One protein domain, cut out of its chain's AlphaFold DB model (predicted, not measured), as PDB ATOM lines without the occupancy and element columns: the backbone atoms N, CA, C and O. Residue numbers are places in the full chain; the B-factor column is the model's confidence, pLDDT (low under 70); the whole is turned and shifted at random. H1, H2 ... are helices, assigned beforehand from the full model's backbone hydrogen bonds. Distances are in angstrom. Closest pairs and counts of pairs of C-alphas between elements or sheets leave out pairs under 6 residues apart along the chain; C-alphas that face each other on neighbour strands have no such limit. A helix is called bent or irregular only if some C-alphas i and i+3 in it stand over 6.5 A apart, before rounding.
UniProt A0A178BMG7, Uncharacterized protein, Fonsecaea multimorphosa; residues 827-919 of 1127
ATOM      1  N   LEU A 827      43.062 -52.138  -8.629       79.50
ATOM      2  CA  LEU A 827      42.314 -51.933  -9.882       79.50
ATOM      3  C   LEU A 827      41.227 -50.845  -9.763       79.50
ATOM      4  O   LEU A 827      41.071 -50.019 -10.654       79.50
ATOM      5  N   ASP A 828      40.515 -50.826  -8.636       77.88
ATOM      6  CA  ASP A 828      39.484 -49.831  -8.308       77.88
ATOM      7  C   ASP A 828      40.062 -48.521  -7.723       77.88
ATOM      8  O   ASP A 828      39.449 -47.452  -7.796       77.88
ATOM      9  N   TYR A 829      41.270 -48.579  -7.152       78.12
ATOM     10  CA  TYR A 829      41.904 -47.437  -6.493       78.12
ATOM     11  C   TYR A 829      42.295 -46.353  -7.502       78.12
ATOM     12  O   TYR A 829      41.925 -45.196  -7.310       78.12
ATOM     13  N   ASP A 830      42.966 -46.728  -8.601       73.25
ATOM     14  CA  ASP A 830      43.374 -45.786  -9.654       73.25
ATOM     15  C   ASP A 830      42.165 -44.985 -10.184       73.25
ATOM     16  O   ASP A 830      42.217 -43.758 -10.242       73.25
ATOM     17  N   VAL A 831      41.042 -45.652 -10.484       80.19
ATOM     18  CA  VAL A 831      39.805 -45.006 -10.976       80.19
ATOM     19  C   VAL A 831      39.141 -44.145  -9.900       80.19
ATOM     20  O   VAL A 831      38.689 -43.038 -10.190       80.19
ATOM     21  N   SER A 832      39.107 -44.618  -8.653       81.00
ATOM     22  CA  SER A 832      38.538 -43.858  -7.535       81.00
ATOM     23  C   SER A 832      39.305 -42.550  -7.282       81.00
ATOM     24  O   SER A 832      38.685 -41.537  -6.959       81.00
ATOM     25  N   GLN A 833      40.625 -42.526  -7.509       77.31
ATOM     26  CA  GLN A 833      41.430 -41.301  -7.436       77.31
ATOM     27  C   GLN A 833      41.124 -40.311  -8.578       77.31
ATOM     28  O   GLN A 833      41.133 -39.105  -8.337       77.31
ATOM     29  N   LEU A 834      40.775 -40.770  -9.790       79.12
ATOM     30  CA  LEU A 834      40.426 -39.882 -10.923       79.12
ATOM     31  C   LEU A 834      39.203 -38.991 -10.660       79.12
ATOM     32  O   LEU A 834      39.096 -37.880 -11.186       79.12
ATOM     33  N   LEU A 835      38.271 -39.478  -9.839       76.25
ATOM     34  CA  LEU A 835      37.067 -38.739  -9.459       76.25
ATOM     35  C   LEU A 835      37.379 -37.586  -8.489       76.25
ATOM     36  O   LEU A 835      36.661 -36.588  -8.479       76.25
ATOM     37  N   VAL A 836      38.460 -37.706  -7.710       76.25
ATOM     38  CA  VAL A 836      38.863 -36.751  -6.662       76.25
ATOM     39  C   VAL A 836      40.023 -35.852  -7.110       76.25
ATOM     40  O   VAL A 836      40.177 -34.749  -6.589       76.25
ATOM     41  N   CYS A 837      40.836 -36.280  -8.080       74.62
ATOM     42  CA  CYS A 837      42.021 -35.533  -8.483       74.62
ATOM     43  C   CYS A 837      41.686 -34.200  -9.173       74.62
ATOM     44  O   CYS A 837      40.809 -34.094 -10.038       74.62
ATOM     45  N   ASP A 838      42.435 -33.171  -8.797       78.62
ATOM     46  CA  ASP A 838      42.500 -31.906  -9.518       78.62
ATOM     47  C   ASP A 838      43.247 -32.101 -10.853       78.62
ATOM     48  O   ASP A 838      44.309 -32.731 -10.883       78.62
ATOM     49  N   ILE A 839      42.685 -31.588 -11.952       83.62
ATOM     50  CA  ILE A 839      43.244 -31.700 -13.309       83.62
ATOM     51  C   ILE A 839      43.378 -30.290 -13.882       83.62
ATOM     52  O   ILE A 839      42.527 -29.805 -14.620       83.62
ATOM     53  N   SER A 840      44.470 -29.641 -13.494       84.31
ATOM     54  CA  SER A 840      44.809 -28.248 -13.797       84.31
ATOM     55  C   SER A 840      45.369 -28.003 -15.203       84.31
ATOM     56  O   SER A 840      45.464 -26.856 -15.631       84.31
ATOM     57  N   ASP A 841      45.818 -29.051 -15.897       84.44
ATOM     58  CA  ASP A 841      46.670 -28.935 -17.083       84.44
ATOM     59  C   ASP A 841      46.686 -30.214 -17.945       84.44
ATOM     60  O   ASP A 841      46.199 -31.279 -17.554       84.44
ATOM     61  N   SER A 842      47.300 -30.107 -19.127       83.75
ATOM     62  CA  SER A 842      47.428 -31.186 -20.114       83.75
ATOM     63  C   SER A 842      48.212 -32.409 -19.624       83.75
ATOM     64  O   SER A 842      47.926 -33.524 -20.060       83.75
ATOM     65  N   SER A 843      49.183 -32.238 -18.723       83.12
ATOM     66  CA  SER A 843      50.026 -33.338 -18.237       83.12
ATOM     67  C   SER A 843      49.290 -34.167 -17.189       83.12
ATOM     68  O   SER A 843      49.336 -35.396 -17.231       83.12
ATOM     69  N   ARG A 844      48.538 -33.513 -16.299       84.94
ATOM     70  CA  ARG A 844      47.663 -34.193 -15.331       84.94
ATOM     71  C   ARG A 844      46.449 -34.830 -16.011       84.94
ATOM     72  O   ARG A 844      46.026 -35.905 -15.597       84.94
ATOM     73  N   ALA A 845      45.948 -34.242 -17.101       88.69
ATOM     74  CA  ALA A 845      44.944 -34.888 -17.949       88.69
ATOM     75  C   ALA A 845      45.494 -36.156 -18.632       88.69
ATOM     76  O   ALA A 845      44.782 -37.155 -18.737       88.69
ATOM     77  N   LEU A 846      46.767 -36.156 -19.047       88.88
ATOM     78  CA  LEU A 846      47.409 -37.321 -19.663       88.88
ATOM     79  C   LEU A 846      47.672 -38.457 -18.653       88.88
ATOM     80  O   LEU A 846      47.385 -39.611 -18.967       88.88
ATOM     81  N   ASP A 847      48.143 -38.136 -17.442       86.56
ATOM     82  CA  ASP A 847      48.263 -39.079 -16.308       86.56
ATOM     83  C   ASP A 847      46.893 -39.696 -15.956       86.56
ATOM     84  O   ASP A 847      46.774 -40.914 -15.797       86.56
ATOM     85  N   ALA A 848      45.827 -38.888 -15.963       89.19
ATOM     86  CA  ALA A 848      44.464 -39.362 -15.737       89.19
ATOM     87  C   ALA A 848      43.966 -40.346 -16.819       89.19
ATOM     88  O   ALA A 848      43.374 -41.375 -16.485       89.19
ATOM     89  N   ILE A 849      44.232 -40.072 -18.104       91.38
ATOM     90  CA  ILE A 849      43.907 -41.003 -19.200       91.38
ATOM     91  C   ILE A 849      44.723 -42.294 -19.078       91.38
ATOM     92  O   ILE A 849      44.180 -43.378 -19.281       91.38
ATOM     93  N   ASP A 850      46.007 -42.207 -18.734       89.56
ATOM     94  CA  ASP A 850      46.888 -43.368 -18.601       89.56
ATOM     95  C   ASP A 850      46.446 -44.319 -17.469       89.56
ATOM     96  O   ASP A 850      46.387 -45.533 -17.684       89.56
ATOM     97  N   ARG A 851      46.029 -43.791 -16.308       88.81
ATOM     98  CA  ARG A 851      45.393 -44.580 -15.229       88.81
ATOM     99  C   ARG A 851      44.091 -45.237 -15.676       88.81
ATOM    100  O   ARG A 851      43.887 -46.428 -15.431       88.81
ATOM    101  N   LEU A 852      43.218 -44.481 -16.347       91.12
ATOM    102  CA  LEU A 852      41.943 -44.994 -16.849       91.12
ATOM    103  C   LEU A 852      42.168 -46.133 -17.853       91.12
ATOM    104  O   LEU A 852      41.546 -47.189 -17.749       91.12
ATOM    105  N   LEU A 853      43.122 -45.953 -18.769       91.19
ATOM    106  CA  LEU A 853      43.532 -46.951 -19.751       91.19
ATOM    107  C   LEU A 853      44.141 -48.194 -19.080       91.19
ATOM    108  O   LEU A 853      43.749 -49.304 -19.429       91.19
ATOM    109  N   LYS A 854      45.028 -48.043 -18.083       89.56
ATOM    110  CA  LYS A 854      45.546 -49.166 -17.273       89.56
ATOM    111  C   LYS A 854      44.410 -49.973 -16.640       89.56
ATOM    112  O   LYS A 854      44.396 -51.199 -16.761       89.56
ATOM    113  N   CYS A 855      43.434 -49.303 -16.023       90.00
ATOM    114  CA  CYS A 855      42.275 -49.975 -15.442       90.00
ATOM    115  C   CYS A 855      41.453 -50.717 -16.504       90.00
ATOM    116  O   CYS A 855      41.189 -51.905 -16.334       90.00
ATOM    117  N   VAL A 856      41.093 -50.066 -17.616       89.88
ATOM    118  CA  VAL A 856      40.333 -50.692 -18.714       89.88
ATOM    119  C   VAL A 856      41.074 -51.907 -19.281       89.88
ATOM    120  O   VAL A 856      40.478 -52.969 -19.433       89.88
ATOM    121  N   LEU A 857      42.384 -51.809 -19.525       88.88
ATOM    122  CA  LEU A 857      43.200 -52.915 -20.040       88.88
ATOM    123  C   LEU A 857      43.271 -54.101 -19.063       88.88
ATOM    124  O   LEU A 857      43.101 -55.253 -19.474       88.88
ATOM    125  N   ARG A 858      43.447 -53.847 -17.761       86.44
ATOM    126  CA  ARG A 858      43.356 -54.902 -16.736       86.44
ATOM    127  C   ARG A 858      41.952 -55.511 -16.687       86.44
ATOM    128  O   ARG A 858      41.827 -56.731 -16.666       86.44
ATOM    129  N   ALA A 859      40.910 -54.687 -16.760       83.94
ATOM    130  CA  ALA A 859      39.513 -55.109 -16.731       83.94
ATOM    131  C   ALA A 859      39.124 -55.976 -17.949       83.94
ATOM    132  O   ALA A 859      38.520 -57.028 -17.769       83.94
ATOM    133  N   THR A 860      39.575 -55.638 -19.170       75.44
ATOM    134  CA  THR A 860      39.431 -56.501 -20.371       75.44
ATOM    135  C   THR A 860      40.078 -57.884 -20.223       75.44
ATOM    136  O   THR A 860      39.729 -58.807 -20.959       75.44
ATOM    137  N   SER A 861      41.029 -58.037 -19.294       70.75
ATOM    138  CA  SER A 861      41.770 -59.281 -19.060       70.75
ATOM    139  C   SER A 861      41.206 -60.130 -17.912       70.75
ATOM    140  O   SER A 861      41.704 -61.235 -17.693       70.75
ATOM    141  N   MET A 862      40.191 -59.644 -17.187       69.44
ATOM    142  CA  MET A 862      39.600 -60.302 -16.015       69.44
ATOM    143  C   MET A 862      38.248 -60.962 -16.361       69.44
ATOM    144  O   MET A 862      37.407 -60.330 -17.003       69.44
ATOM    145  N   PRO A 863      37.991 -62.216 -15.938       59.75
ATOM    146  CA  PRO A 863      36.716 -62.888 -16.179       59.75
ATOM    147  C   PRO A 863      35.633 -62.392 -15.205       59.75
ATOM    148  O   PRO A 863      35.407 -62.986 -14.154       59.75
ATOM    149  N   GLY A 864      34.951 -61.313 -15.589       65.81
ATOM    150  CA  GLY A 864      33.878 -60.688 -14.812       65.81
ATOM    151  C   GLY A 864      34.368 -59.481 -14.009       65.81
ATOM    152  O   GLY A 864      35.299 -59.576 -13.215       65.81
ATOM    153  N   ILE A 865      33.723 -58.338 -14.229       76.06
ATOM    154  CA  ILE A 865      33.958 -57.080 -13.509       76.06
ATOM    155  C   ILE A 865      32.802 -56.886 -12.523       76.06
ATOM    156  O   ILE A 865      31.674 -57.295 -12.799       76.06
ATOM    157  N   SER A 866      33.059 -56.272 -11.369       81.38
ATOM    158  CA  SER A 866      31.982 -55.872 -10.461       81.38
ATOM    159  C   SER A 866      31.240 -54.651 -11.014       81.38
ATOM    160  O   SER A 866      31.861 -53.686 -11.457       81.38
ATOM    161  N   GLN A 867      29.906 -54.648 -10.926       83.12
ATOM    162  CA  GLN A 867      29.072 -53.529 -11.388       83.12
ATOM    163  C   GLN A 867      29.548 -52.172 -10.829       83.12
ATOM    164  O   GLN A 867      29.610 -51.190 -11.558       83.12
ATOM    165  N   SER A 868      29.985 -52.127  -9.565       84.62
ATOM    166  CA  SER A 868      30.516 -50.900  -8.950       84.62
ATOM    167  C   SER A 868      31.790 -50.373  -9.630       84.62
ATOM    168  O   SER A 868      31.964 -49.161  -9.739       84.62
ATOM    169  N   LEU A 869      32.670 -51.249 -10.132       85.31
ATOM    170  CA  LEU A 869      33.850 -50.832 -10.894       85.31
ATOM    171  C   LEU A 869      33.462 -50.360 -12.308       85.31
ATOM    172  O   LEU A 869      34.017 -49.379 -12.794       85.31
ATOM    173  N   GLU A 870      32.472 -50.991 -12.941       87.12
ATOM    174  CA  GLU A 870      31.919 -50.553 -14.233       87.12
ATOM    175  C   GLU A 870      31.275 -49.152 -14.136       87.12
ATOM    176  O   GLU A 870      31.562 -48.263 -14.945       87.12
ATOM    177  N   GLU A 871      30.487 -48.910 -13.084       87.44
ATOM    178  CA  GLU A 871      29.890 -47.610 -12.746       87.44
ATOM    179  C   GLU A 871      30.955 -46.535 -12.478       87.44
ATOM    180  O   GLU A 871      30.840 -45.402 -12.960       87.44
ATOM    181  N   LYS A 872      32.030 -46.877 -11.754       89.38
ATOM    182  CA  LYS A 872      33.155 -45.965 -11.490       89.38
ATOM    183  C   LYS A 872      33.965 -45.640 -12.742       89.38
ATOM    184  O   LYS A 872      34.281 -44.472 -12.949       89.38
ATOM    185  N   ILE A 873      34.267 -46.624 -13.593       89.88
ATOM    186  CA  ILE A 873      34.968 -46.396 -14.870       89.88
ATOM    187  C   ILE A 873      34.123 -45.482 -15.768       89.88
ATOM    188  O   ILE A 873      34.628 -44.481 -16.275       89.88
ATOM    189  N   THR A 874      32.820 -45.751 -15.879       91.00
ATOM    190  CA  THR A 874      31.863 -44.896 -16.607       91.00
ATOM    191  C   THR A 874      31.838 -43.469 -16.041       91.00
ATOM    192  O   THR A 874      31.913 -42.490 -16.787       91.00
ATOM    193  N   SER A 875      31.817 -43.333 -14.712       89.88
ATOM    194  CA  SER A 875      31.883 -42.035 -14.025       89.88
ATOM    195  C   SER A 875      33.205 -41.303 -14.279       89.88
ATOM    196  O   SER A 875      33.206 -40.081 -14.433       89.88
ATOM    197  N   ALA A 876      34.325 -42.024 -14.372       91.44
ATOM    198  CA  ALA A 876      35.635 -41.457 -14.675       91.44
ATOM    199  C   ALA A 876      35.726 -40.964 -16.128       91.44
ATOM    200  O   ALA A 876      36.216 -39.856 -16.340       91.44
ATOM    201  N   PHE A 877      35.171 -41.690 -17.109       93.50
ATOM    202  CA  PHE A 877      35.030 -41.192 -18.488       93.50
ATOM    203  C   PHE A 877      34.233 -39.876 -18.539       93.50
ATOM    204  O   PHE A 877      34.680 -38.907 -19.157       93.50
ATOM    205  N   LEU A 878      33.093 -39.803 -17.840       90.19
ATOM    206  CA  LEU A 878      32.254 -38.595 -17.767       90.19
ATOM    207  C   LEU A 878      32.900 -37.440 -16.979       90.19
ATOM    208  O   LEU A 878      32.619 -36.271 -17.245       90.19
ATOM    209  N   CYS A 879      33.744 -37.740 -15.991       90.62
ATOM    210  CA  CYS A 879      34.504 -36.741 -15.242       90.62
ATOM    211  C   CYS A 879      35.646 -36.166 -16.091       90.62
ATOM    212  O   CYS A 879      35.777 -34.950 -16.215       90.62
ATOM    213  N   LEU A 880      36.435 -37.040 -16.715       91.62
ATOM    214  CA  LEU A 880      37.621 -36.679 -17.487       91.62
ATOM    215  C   LEU A 880      37.255 -35.981 -18.803       91.62
ATOM    216  O   LEU A 880      37.870 -34.975 -19.143       91.62
ATOM    217  N   GLY A 881      36.199 -36.434 -19.487       91.38
ATOM    218  CA  GLY A 881      35.665 -35.754 -20.670       91.38
ATOM    219  C   GLY A 881      35.181 -34.329 -20.378       91.38
ATOM    220  O   GLY A 881      35.454 -33.426 -21.165       91.38
ATOM    221  N   ARG A 882      34.533 -34.100 -19.222       91.12
ATOM    222  CA  ARG A 882      34.165 -32.743 -18.780       91.12
ATOM    223  C   ARG A 882      35.390 -31.899 -18.450       91.12
ATOM    224  O   ARG A 882      35.521 -30.835 -19.035       91.12
ATOM    225  N   LYS A 883      36.323 -32.390 -17.626       90.94
ATOM    226  CA  LYS A 883      37.549 -31.652 -17.263       90.94
ATOM    227  C   LYS A 883      38.396 -31.270 -18.493       90.94
ATOM    228  O   LYS A 883      38.919 -30.165 -18.554       90.94
ATOM    229  N   ILE A 884      38.491 -32.133 -19.511       91.19
ATOM    230  CA  ILE A 884      39.195 -31.824 -20.774       91.19
ATOM    231  C   ILE A 884      38.468 -30.738 -21.589       91.19
ATOM    232  O   ILE A 884      39.124 -29.893 -22.198       91.19
ATOM    233  N   GLN A 885      37.132 -30.727 -21.589       89.94
ATOM    234  CA  GLN A 885      36.345 -29.671 -22.231       89.94
ATOM    235  C   GLN A 885      36.407 -28.352 -21.435       89.94
ATOM    236  O   GLN A 885      36.617 -27.308 -22.036       89.94
ATOM    237  N   GLU A 886      36.353 -28.398 -20.101       90.00
ATOM    238  CA  GLU A 886      36.534 -27.246 -19.204       90.00
ATOM    239  C   GLU A 886      37.907 -26.581 -19.426       90.00
ATOM    240  O   GLU A 886      37.970 -25.371 -19.635       90.00
ATOM    241  N   LEU A 887      38.993 -27.364 -19.506       88.56
ATOM    242  CA  LEU A 887      40.339 -26.863 -19.830       88.56
ATOM    243  C   LEU A 887      40.429 -26.214 -21.224       88.56
ATOM    244  O   LEU A 887      41.233 -25.301 -21.426       88.56
ATOM    245  N   ARG A 888      39.604 -26.654 -22.183       88.75
ATOM    246  CA  ARG A 888      39.484 -26.036 -23.512       88.75
ATOM    247  C   ARG A 888      38.658 -24.751 -23.485       88.75
ATOM    248  O   ARG A 888      39.045 -23.776 -24.118       88.75
ATOM    249  N   ASP A 889      37.559 -24.727 -22.740       88.25
ATOM    250  CA  ASP A 889      36.689 -23.552 -22.614       88.25
ATOM    251  C   ASP A 889      37.359 -22.418 -21.810       88.25
ATOM    252  O   ASP A 889      37.028 -21.247 -21.994       88.25
ATOM    253  N   THR A 890      38.360 -22.745 -20.983       86.75
ATOM    254  CA  THR A 890      39.265 -21.780 -20.329       86.75
ATOM    255  C   THR A 890      40.514 -21.405 -21.152       86.75
ATOM    256  O   THR A 890      41.390 -20.726 -20.626       86.75
ATOM    257  N   ASP A 891      40.631 -21.868 -22.404       82.81
ATOM    258  CA  ASP A 891      41.780 -21.676 -23.323       82.81
ATOM    259  C   ASP A 891      43.157 -22.141 -22.778       82.81
ATOM    260  O   ASP A 891      44.213 -21.805 -23.311       82.81
ATOM    261  N   VAL A 892      43.164 -22.990 -21.741       80.12
ATOM    262  CA  VAL A 892      44.365 -23.709 -21.262       80.12
ATOM    263  C   VAL A 892      44.766 -24.792 -22.271       80.12
ATOM    264  O   VAL A 892      45.947 -25.090 -22.456       80.12
ATOM    265  N   LEU A 893      43.774 -25.363 -22.960       81.94
ATOM    266  CA  LEU A 893      43.934 -26.222 -24.126       81.94
ATOM    267  C   LEU A 893      43.345 -25.525 -25.356       81.94
ATOM    268  O   LEU A 893      42.126 -25.474 -25.512       81.94
ATOM    269  N   SER A 894      44.191 -25.067 -26.281       74.81
ATOM    270  CA  SER A 894      43.700 -24.578 -27.575       74.81
ATOM    271  C   SER A 894      42.840 -25.655 -28.249       74.81
ATOM    272  O   SER A 894      43.287 -26.788 -28.438       74.81
ATOM    273  N   GLY A 895      41.611 -25.311 -28.645       61.69
ATOM    274  CA  GLY A 895      40.639 -26.276 -29.182       61.69
ATOM    275  C   GLY A 895      41.016 -26.934 -30.519       61.69
ATOM    276  O   GLY A 895      40.377 -27.907 -30.910       61.69
ATOM    277  N   HIS A 896      42.046 -26.422 -31.201       67.19
ATOM    278  CA  HIS A 896      42.668 -27.022 -32.393       67.19
ATOM    279  C   HIS A 896      44.124 -27.461 -32.127       67.19
ATOM    280  O   HIS A 896      44.852 -27.837 -33.042       67.19
ATOM    281  N   GLY A 897      44.570 -27.382 -30.871       77.69
ATOM    282  CA  GLY A 897      45.913 -27.734 -30.440       77.69
ATOM    283  C   GLY A 897      46.140 -29.243 -30.389       77.69
ATOM    284  O   GLY A 897      45.247 -30.022 -30.050       77.69
ATOM    285  N   PHE A 898      47.383 -29.631 -30.672       84.00
ATOM    286  CA  PHE A 898      47.905 -30.996 -30.555       84.00
ATOM    287  C   PHE A 898      47.487 -31.662 -29.236       84.00
ATOM    288  O   PHE A 898      47.031 -32.798 -29.231       84.00
ATOM    289  N   GLU A 899      47.595 -30.926 -28.131       86.44
ATOM    290  CA  GLU A 899      47.345 -31.378 -26.768       86.44
ATOM    291  C   GLU A 899      45.879 -31.803 -26.563       86.44
ATOM    292  O   GLU A 899      45.616 -32.889 -26.050       86.44
ATOM    293  N   TYR A 900      44.918 -30.997 -27.026       90.12
ATOM    294  CA  TYR A 900      43.490 -31.321 -26.937       90.12
ATOM    295  C   TYR A 900      43.122 -32.530 -27.814       90.12
ATOM    296  O   TYR A 900      42.431 -33.445 -27.359       90.12
ATOM    297  N   ILE A 901      43.622 -32.561 -29.055       90.69
ATOM    298  CA  ILE A 901      43.358 -33.644 -30.018       90.69
ATOM    299  C   ILE A 901      43.934 -34.972 -29.498       90.69
ATOM    300  O   ILE A 901      43.259 -36.000 -29.541       90.69
ATOM    301  N   HIS A 902      45.149 -34.944 -28.945       91.19
ATOM    302  CA  HIS A 902      45.840 -36.094 -28.352       91.19
ATOM    303  C   HIS A 902      45.101 -36.650 -27.126       91.19
ATOM    304  O   HIS A 902      44.857 -37.856 -27.057       91.19
ATOM    305  N   LEU A 903      44.637 -35.793 -26.210       93.50
ATOM    306  CA  LEU A 903      43.815 -36.222 -25.071       93.50
ATOM    307  C   LEU A 903      42.480 -36.842 -25.532       93.50
ATOM    308  O   LEU A 903      42.115 -37.933 -25.088       93.50
ATOM    309  N   CYS A 904      41.769 -36.205 -26.470       93.56
ATOM    310  CA  CYS A 904      40.501 -36.730 -26.993       93.56
ATOM    311  C   CYS A 904      40.662 -38.073 -27.726       93.56
ATOM    312  O   CYS A 904      39.816 -38.959 -27.576       93.56
ATOM    313  N   LEU A 905      41.750 -38.245 -28.483       95.44
ATOM    314  CA  LEU A 905      42.120 -39.490 -29.160       95.44
ATOM    315  C   LEU A 905      42.240 -40.654 -28.167       95.44
ATOM    316  O   LEU A 905      41.576 -41.679 -28.326       95.44
ATOM    317  N   HIS A 906      43.058 -40.503 -27.125       95.56
ATOM    318  CA  HIS A 906      43.303 -41.594 -26.180       95.56
ATOM    319  C   HIS A 906      42.091 -41.897 -25.292       95.56
ATOM    320  O   HIS A 906      41.812 -43.070 -25.033       95.56
ATOM    321  N   LEU A 907      41.311 -40.878 -24.907       95.00
ATOM    322  CA  LEU A 907      40.044 -41.078 -24.198       95.00
ATOM    323  C   LEU A 907      39.028 -41.856 -25.059       95.00
ATOM    324  O   LEU A 907      38.352 -42.753 -24.553       95.00
ATOM    325  N   ARG A 908      38.958 -41.572 -26.370       95.31
ATOM    326  CA  ARG A 908      38.106 -42.302 -27.324       95.31
ATOM    327  C   ARG A 908      38.515 -43.772 -27.442       95.31
ATOM    328  O   ARG A 908      37.651 -44.639 -27.328       95.31
ATOM    329  N   VAL A 909      39.809 -44.059 -27.624       95.25
ATOM    330  CA  VAL A 909      40.319 -45.442 -27.714       95.25
ATOM    331  C   VAL A 909      40.006 -46.224 -26.433       95.25
ATOM    332  O   VAL A 909      39.468 -47.328 -26.513       95.25
ATOM    333  N   ALA A 910      40.264 -45.636 -25.260       93.88
ATOM    334  CA  ALA A 910      39.950 -46.258 -23.975       93.88
ATOM    335  C   ALA A 910      38.447 -46.563 -23.826       93.88
ATOM    336  O   ALA A 910      38.089 -47.635 -23.340       93.88
ATOM    337  N   ASN A 911      37.561 -45.672 -24.288       93.44
ATOM    338  CA  ASN A 911      36.113 -45.883 -24.228       93.44
ATOM    339  C   ASN A 911      35.645 -47.033 -25.141       93.44
ATOM    340  O   ASN A 911      34.857 -47.872 -24.710       93.44
ATOM    341  N   VAL A 912      36.163 -47.138 -26.372       91.94
ATOM    342  CA  VAL A 912      35.834 -48.269 -27.267       91.94
ATOM    343  C   VAL A 912      36.371 -49.591 -26.702       91.94
ATOM    344  O   VAL A 912      35.676 -50.606 -26.751       91.94
ATOM    345  N   MET A 913      37.571 -49.593 -26.106       90.25
ATOM    346  CA  MET A 913      38.117 -50.767 -25.409       90.25
ATOM    347  C   MET A 913      37.262 -51.179 -24.199       90.25
ATOM    348  O   MET A 913      37.060 -52.370 -23.981       90.25
ATOM    349  N   PHE A 914      36.725 -50.218 -23.442       90.12
ATOM    350  CA  PHE A 914      35.839 -50.469 -22.303       90.12
ATOM    351  C   PHE A 914      34.483 -51.047 -22.733       90.12
ATOM    352  O   PHE A 914      34.080 -52.105 -22.254       90.12
ATOM    353  N   LEU A 915      33.811 -50.425 -23.706       88.25
ATOM    354  CA  LEU A 915      32.478 -50.845 -24.166       88.25
ATOM    355  C   LEU A 915      32.474 -52.179 -24.947       88.25
ATOM    356  O   LEU A 915      31.408 -52.724 -25.244       88.25
ATOM    357  N   THR A 916      33.652 -52.727 -25.264       83.44
ATOM    358  CA  THR A 916      33.827 -54.040 -25.914       83.44
ATOM    359  C   THR A 916      34.345 -55.139 -24.974       83.44
ATOM    360  O   THR A 916      34.575 -56.267 -25.417       83.44
ATOM    361  N   ILE A 917      34.458 -54.864 -23.667       77.75
ATOM    362  CA  ILE A 917      34.803 -55.857 -22.637       77.75
ATOM    363  C   ILE A 917      33.863 -57.075 -22.679       77.75
ATOM    364  O   ILE A 917      32.669 -56.974 -22.963       77.75
ATOM    365  N   GLY A 918      34.419 -58.255 -22.385       65.50
ATOM    366  CA  GLY A 918      33.665 -59.502 -22.217       65.50
ATOM    367  C   GLY A 918      33.088 -60.096 -23.507       65.50
ATOM    368  O   GLY A 918      32.539 -61.195 -23.475       65.50
ATOM    369  N   ARG A 919      33.223 -59.420 -24.656       70.88
ATOM    370  CA  ARG A 919      32.728 -59.923 -25.943       70.88
ATOM    371  C   ARG A 919      33.575 -61.106 -26.418       70.88
ATOM    372  O   ARG A 919      34.782 -60.998 -26.642       70.88
TER     373      ARG A 919
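What this domain is: This is residues 827 to 919 of the 1127 residues of an uncharacterized protein of Fonsecaea multimorphosa (UniProt A0A178BMG7). Four helices stand side by side in an up-and-down bundle, each running against the one before it in the chain. The two helices H3 and H2 form the middle pair; H4 packs on both of them along one side, and the shorter, more tilted H1 packs on both along the other side, apart from H4. The printed part has 93 residues, with four named helices in the order H1, H2, H3, H4 and no named strand; the class is all helix. The whole is compact, with a radius of gyration of the C-alphas of 13.2 A, and elongated in outline, with spans of 42 by 24 by 16 A.

How they stand to each other: H3, residues 867 to 889, and H2, residues 842 to 860, are the hub, touching three other helices each. These two touch as a helical hairpin, opposite ways at a shallow tilt of 22 degrees; their closest C-alphas, those of Ala 845 and Ile 884, are 7.1 A apart. H4, residues 898 to 915, touches H2 and runs the same way at a shallow tilt of 17 degrees, with the closest C-alphas, Leu 853 and Ala 910, 5.6 A apart. H3 and H4 form another helical hairpin, opposite ways at a shallow tilt of 17 degrees; their closest C-alphas, Arg 888 and Tyr 900, are 7.5 A apart. H1, residues 827 to 836, forms a helical hairpin with H2, opposite ways at a shallow tilt of 31 degrees; their closest C-alphas, Leu 827 and Cys 855, are 5.9 A apart. H1 also touches H3, the same way at a tilt of 38 degrees, only just steep; their closest C-alphas, Leu 835 and Ala 876, are 6.1 A apart. H1 and H4 are apart. In H2 and H4 every O i to N i+4 pair is within hydrogen-bond range; in H3 18 of 19 are, and in H1 3 of 6.

Where its parts are: H3 is the longest helix, 23 residues and 32.9 A from C-alpha 867 at (29.072, -53.529, -11.388) to C-alpha 889 at (36.689, -23.552, -22.614). H2 measures 26.5 A and H4 25.9 A, the latter ending with C-alpha 915 at (32.478, -50.845, -24.166). H1 measures 15.9 A and begins with C-alpha 827 at (42.314, -51.933, -9.882); it is neither bent nor irregular, but only just: C-alphas 827 and 830 are 6.2 A apart.

The domain as a whole: The two C-alphas farthest apart, those of Pro 863 and Asp 891, are 42.1 A from each other. The printed part has no cut. The link from H1 to H2 is tight, and those from H2 to H3 and from H3 to H4 are short. The mean pLDDT of the printed part is 84.8; residues 862 to 864, 895 to 896 and 918 are under 70.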